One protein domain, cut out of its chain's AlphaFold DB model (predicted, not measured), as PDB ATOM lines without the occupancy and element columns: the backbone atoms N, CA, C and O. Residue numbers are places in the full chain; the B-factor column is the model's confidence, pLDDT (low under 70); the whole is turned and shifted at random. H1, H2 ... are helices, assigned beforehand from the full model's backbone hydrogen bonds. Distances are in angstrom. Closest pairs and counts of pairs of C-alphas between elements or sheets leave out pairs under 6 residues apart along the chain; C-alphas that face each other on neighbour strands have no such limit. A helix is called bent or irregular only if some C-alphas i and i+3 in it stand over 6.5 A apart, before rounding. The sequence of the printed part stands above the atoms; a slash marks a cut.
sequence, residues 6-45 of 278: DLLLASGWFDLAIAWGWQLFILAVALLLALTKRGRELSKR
ATOM      1  N   ASP A   6       3.779 -20.253  -7.983       48.72
ATOM      2  CA  ASP A   6       2.932 -20.972  -8.954       48.72
ATOM      3  C   ASP A   6       3.545 -22.299  -9.432       48.72
ATOM      4  O   ASP A   6       2.821 -23.222  -9.804       48.72
ATOM      5  N   LEU A   7       4.873 -22.455  -9.358       47.75
ATOM      6  CA  LEU A   7       5.542 -23.697  -9.769       47.75
ATOM      7  C   LEU A   7       5.436 -24.829  -8.729       47.75
ATOM      8  O   LEU A   7       5.547 -25.996  -9.093       47.75
ATOM      9  N   LEU A   8       5.205 -24.505  -7.449       48.47
ATOM     10  CA  LEU A   8       5.104 -25.488  -6.355       48.47
ATOM     11  C   LEU A   8       3.683 -26.043  -6.172       48.47
ATOM     12  O   LEU A   8       3.519 -27.173  -5.721       48.47
ATOM     13  N   LEU A   9       2.650 -25.292  -6.568       52.06
ATOM     14  CA  LEU A   9       1.269 -25.793  -6.597       52.06
ATOM     15  C   LEU A   9       1.007 -26.691  -7.817       52.06
ATOM     16  O   LEU A   9       0.156 -27.578  -7.759       52.06
ATOM     17  N   ALA A  10       1.776 -26.515  -8.897       53.62
ATOM     18  CA  ALA A  10       1.646 -27.295 -10.122       53.62
ATOM     19  C   ALA A  10       2.307 -28.693 -10.071       53.62
ATOM     20  O   ALA A  10       2.004 -29.515 -10.931       53.62
ATOM     21  N   SER A  11       3.166 -29.004  -9.093       56.59
ATOM     22  CA  SER A  11       3.779 -30.343  -8.981       56.59
ATOM     23  C   SER A  11       2.961 -31.306  -8.112       56.59
ATOM     24  O   SER A  11       2.826 -32.479  -8.449       56.59
ATOM     25  N   GLY A  12       2.327 -30.812  -7.042       62.28
ATOM     26  CA  GLY A  12       1.614 -31.663  -6.081       62.28
ATOM     27  C   GLY A  12       0.375 -32.368  -6.645       62.28
ATOM     28  O   GLY A  12       0.105 -33.512  -6.289       62.28
ATOM     29  N   TRP A  13      -0.369 -31.727  -7.553       67.62
ATOM     30  CA  TRP A  13      -1.550 -32.346  -8.174       67.62
ATOM     31  C   TRP A  13      -1.180 -33.416  -9.207       67.62
ATOM     32  O   TRP A  13      -1.927 -34.379  -9.366       67.62
ATOM     33  N   PHE A  14      -0.025 -33.285  -9.868       72.62
ATOM     34  CA  PHE A  14       0.474 -34.280 -10.817       72.62
ATOM     35  C   PHE A  14       0.926 -35.552 -10.089       72.62
ATOM     36  O   PHE A  14       0.555 -36.654 -10.492       72.62
ATOM     37  N   ASP A  15       1.620 -35.406  -8.957       73.31
ATOM     38  CA  ASP A  15       2.019 -36.535  -8.108       73.31
ATOM     39  C   ASP A  15       0.808 -37.225  -7.459       73.31
ATOM     40  O   ASP A  15       0.745 -38.454  -7.408       73.31
ATOM     41  N   LEU A  16      -0.211 -36.462  -7.043       73.50
ATOM     42  CA  LEU A  16      -1.498 -37.005  -6.585       73.50
ATOM     43  C   LEU A  16      -2.253 -37.730  -7.710       73.50
ATOM     44  O   LEU A  16      -2.774 -38.822  -7.493       73.50
ATOM     45  N   ALA A  17      -2.287 -37.175  -8.923       76.25
ATOM     46  CA  ALA A  17      -2.937 -37.814 -10.067       76.25
ATOM     47  C   ALA A  17      -2.237 -39.122 -10.467       76.25
ATOM     48  O   ALA A  17      -2.909 -40.101 -10.786       76.25
ATOM     49  N   ILE A  18      -0.905 -39.178 -10.387       79.12
ATOM     50  CA  ILE A  18      -0.136 -40.408 -10.614       79.12
ATOM     51  C   ILE A  18      -0.386 -41.409  -9.478       79.12
ATOM     52  O   ILE A  18      -0.659 -42.578  -9.754       79.12
ATOM     53  N   ALA A  19      -0.372 -40.963  -8.216       77.81
ATOM     54  CA  ALA A  19      -0.569 -41.815  -7.041       77.81
ATOM     55  C   ALA A  19      -1.977 -42.427  -6.943       77.81
ATOM     56  O   ALA A  19      -2.120 -43.539  -6.443       77.81
ATOM     57  N   TRP A  20      -3.010 -41.743  -7.435       84.56
ATOM     58  CA  TRP A  20      -4.383 -42.266  -7.458       84.56
ATOM     59  C   TRP A  20      -4.753 -42.908  -8.797       84.56
ATOM     60  O   TRP A  20      -5.601 -43.802  -8.848       84.56
ATOM     61  N   GLY A  21      -4.093 -42.504  -9.884       86.81
ATOM     62  CA  GLY A  21      -4.355 -42.996 -11.232       86.81
ATOM     63  C   GLY A  21      -4.163 -44.503 -11.355       86.81
ATOM     64  O   GLY A  21      -4.998 -45.175 -11.958       86.81
ATOM     65  N   TRP A  22      -3.127 -45.068 -10.725       76.00
ATOM     66  CA  TRP A  22      -2.898 -46.516 -10.771       76.00
ATOM     67  C   TRP A  22      -3.934 -47.308  -9.956       76.00
ATOM     68  O   TRP A  22      -4.342 -48.384 -10.386       76.00
ATOM     69  N   GLN A  23      -4.427 -46.776  -8.833       81.56
ATOM     70  CA  GLN A  23      -5.479 -47.421  -8.036       81.56
ATOM     71  C   GLN A  23      -6.806 -47.453  -8.797       81.56
ATOM     72  O   GLN A  23      -7.453 -48.497  -8.879       81.56
ATOM     73  N   LEU A  24      -7.176 -46.326  -9.418       85.50
ATOM     74  CA  LEU A  24      -8.357 -46.227 -10.276       85.50
ATOM     75  C   LEU A  24      -8.225 -47.099 -11.526       85.50
ATOM     76  O   LEU A  24      -9.200 -47.722 -11.938       85.50
ATOM     77  N   PHE A  25      -7.023 -47.204 -12.097       84.00
ATOM     78  CA  PHE A  25      -6.744 -48.098 -13.217       84.00
ATOM     79  C   PHE A  25      -6.917 -49.571 -12.826       84.00
ATOM     80  O   PHE A  25      -7.594 -50.305 -13.541       84.00
ATOM     81  N   ILE A  26      -6.391 -50.003 -11.674       81.62
ATOM     82  CA  ILE A  26      -6.598 -51.370 -11.167       81.62
ATOM     83  C   ILE A  26      -8.083 -51.637 -10.922       81.62
ATOM     84  O   ILE A  26      -8.581 -52.684 -11.326       81.62
ATOM     85  N   LEU A  27      -8.803 -50.694 -10.313       83.50
ATOM     86  CA  LEU A  27     -10.246 -50.803 -10.086       83.50
ATOM     87  C   LEU A  27     -11.023 -50.907 -11.400       83.50
ATOM     88  O   LEU A  27     -11.888 -51.770 -11.529       83.50
ATOM     89  N   ALA A  28     -10.686 -50.085 -12.394       86.75
ATOM     90  CA  ALA A  28     -11.306 -50.122 -13.713       86.75
ATOM     91  C   ALA A  28     -11.012 -51.440 -14.438       86.75
ATOM     92  O   ALA A  28     -11.928 -52.047 -14.986       86.75
ATOM     93  N   VAL A  29      -9.770 -51.930 -14.395       85.31
ATOM     94  CA  VAL A  29      -9.384 -53.230 -14.965       85.31
ATOM     95  C   VAL A  29     -10.100 -54.371 -14.243       85.31
ATOM     96  O   VAL A  29     -10.655 -55.243 -14.904       85.31
ATOM     97  N   ALA A  30     -10.168 -54.353 -12.912       79.19
ATOM     98  CA  ALA A  30     -10.887 -55.352 -12.123       79.19
ATOM     99  C   ALA A  30     -12.389 -55.356 -12.444       79.19
ATOM    100  O   ALA A  30     -12.974 -56.420 -12.654       79.19
ATOM    101  N   LEU A  31     -13.005 -54.176 -12.562       86.56
ATOM    102  CA  LEU A  31     -14.409 -54.023 -12.941       86.56
ATOM    103  C   LEU A  31     -14.658 -54.525 -14.372       86.56
ATOM    104  O   LEU A  31     -15.623 -55.242 -14.625       86.56
ATOM    105  N   LEU A  32     -13.765 -54.207 -15.309       86.81
ATOM    106  CA  LEU A  32     -13.866 -54.612 -16.712       86.81
ATOM    107  C   LEU A  32     -13.667 -56.128 -16.872       86.81
ATOM    108  O   LEU A  32     -14.382 -56.777 -17.645       86.81
ATOM    109  N   LEU A  33     -12.770 -56.720 -16.081       81.88
ATOM    110  CA  LEU A  33     -12.618 -58.169 -15.973       81.88
ATOM    111  C   LEU A  33     -13.864 -58.829 -15.360       81.88
ATOM    112  O   LEU A  33     -14.303 -59.861 -15.862       81.88
ATOM    113  N   ALA A  34     -14.487 -58.223 -14.346       78.44
ATOM    114  CA  ALA A  34     -15.702 -58.748 -13.718       78.44
ATOM    115  C   ALA A  34     -16.944 -58.664 -14.629       78.44
ATOM    116  O   ALA A  34     -17.784 -59.568 -14.632       78.44
ATOM    117  N   LEU A  35     -17.066 -57.600 -15.428       86.06
ATOM    118  CA  LEU A  35     -18.229 -57.369 -16.292       86.06
ATOM    119  C   LEU A  35     -18.178 -58.194 -17.587       86.06
ATOM    120  O   LEU A  35     -19.210 -58.663 -18.081       86.06
ATOM    121  N   THR A  36     -16.989 -58.441 -18.136       89.44
ATOM    122  CA  THR A  36     -16.847 -59.180 -19.399       89.44
ATOM    123  C   THR A  36     -16.890 -60.700 -19.191       89.44
ATOM    124  O   THR A  36     -16.363 -61.239 -18.219       89.44
ATOM    125  N   LYS A  37     -17.525 -61.444 -20.114       81.50
ATOM    126  CA  LYS A  37     -17.540 -62.925 -20.064       81.50
ATOM    127  C   LYS A  37     -16.122 -63.508 -20.150       81.50
ATOM    128  O   LYS A  37     -15.767 -64.364 -19.350       81.50
ATOM    129  N   ARG A  38     -15.294 -62.975 -21.060       81.38
ATOM    130  CA  ARG A  38     -13.881 -63.367 -21.205       81.38
ATOM    131  C   ARG A  38     -13.036 -62.990 -19.988       81.38
ATOM    132  O   ARG A  38     -12.181 -63.773 -19.603       81.38
ATOM    133  N   GLY A  39     -13.280 -61.830 -19.376       76.38
ATOM    134  CA  GLY A  39     -12.583 -61.413 -18.159       76.38
ATOM    135  C   GLY A  39     -12.870 -62.336 -16.976       76.38
ATOM    136  O   GLY A  39     -11.932 -62.754 -16.305       76.38
ATOM    137  N   ARG A  40     -14.132 -62.756 -16.805       75.94
ATOM    138  CA  ARG A  40     -14.535 -63.752 -15.799       75.94
ATOM    139  C   ARG A  40     -13.911 -65.129 -16.030       75.94
ATOM    140  O   ARG A  40     -13.533 -65.799 -15.075       75.94
ATOM    141  N   GLU A  41     -13.780 -65.563 -17.281       79.62
ATOM    142  CA  GLU A  41     -13.080 -66.814 -17.612       79.62
ATOM    143  C   GLU A  41     -11.570 -66.720 -17.351       79.62
ATOM    144  O   GLU A  41     -10.962 -67.677 -16.869       79.62
ATOM    145  N   LEU A  42     -10.957 -65.567 -17.633       75.19
ATOM    146  CA  LEU A  42      -9.534 -65.339 -17.392       75.19
ATOM    147  C   LEU A  42      -9.227 -65.237 -15.893       75.19
ATOM    148  O   LEU A  42      -8.259 -65.837 -15.431       75.19
ATOM    149  N   SER A  43     -10.070 -64.535 -15.128       66.25
ATOM    150  CA  SER A  43      -9.941 -64.444 -13.675       66.25
ATOM    151  C   SER A  43     -10.107 -65.816 -13.034       66.25
ATOM    152  O   SER A  43      -9.294 -66.168 -12.189       66.25
ATOM    153  N   LYS A  44     -11.067 -66.636 -13.494       67.25
ATOM    154  CA  LYS A  44     -11.185 -68.037 -13.057       67.25
ATOM    155  C   LYS A  44      -9.883 -68.810 -13.275       67.25
ATOM    156  O   LYS A  44      -9.342 -69.331 -12.317       67.25
ATOM    157  N   ARG A  45      -9.282 -68.767 -14.473       70.25
ATOM    158  CA  ARG A  45      -8.000 -69.460 -14.741       70.25
ATOM    159  C   ARG A  45      -6.821 -68.974 -13.892       70.25
ATOM    160  O   ARG A  45      -5.906 -69.752 -13.631       70.25
TER     161      ARG A  45
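What this domain is: This is residues 6 to 45 of the 278 residues of an uncharacterized protein of Chloroflexi bacterium (UniProt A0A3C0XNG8). One long helix, H1, with a slight kink, makes nearly the whole length of a rod, and a short helix, H2, turns off at its far end to make a corner, like an L with a very short foot. The printed part has 40 residues with two named helices, H1 then H2, and no named strand; the class is all helix. It is extended, with a radius of gyration of the C-alphas of 15.9 A and spans of 49 by 14 by 8 A.

Where its parts are: Find C-alpha 6 at (2.932, -20.972, -8.954); from there H1, residues 6 to 35, runs 42.7 A to C-alpha 35 at (-18.229, -57.369, -16.292). Near residue 22 it has a kink of 28 degrees. H1 is neither bent nor irregular, but only just: C-alphas 19 and 22 are 6.4 A apart. After Thr 36 comes H2, residues 37 to 45, 12.7 A long, ending at C-alpha 45 at (-8.000, -69.460, -14.741).

How they stand to each other: Look at residues 32 to 34, the part of H1 that alone touches H2. The two helices touch only at the corner by their tight link, and their closest C-alphas, those of Leu 33 and Gly 39, are 3.9 A apart. Their lines are about perpendicular, at 88 degrees. In H2 every O i to N i+4 pair is within hydrogen-bond range; in H1, 19 of 26 are.

The domain as a whole: The C-alphas of Asp 6 and Arg 45 are the two farthest apart, at 50.0 A. Residues 6 to 28, which belong to H1, stand free. The printed part has no cut. In the B-factor column of this model, residues 6 to 13 and 43 to 44 are under 70; the mean pLDDT of the printed part is 74.7.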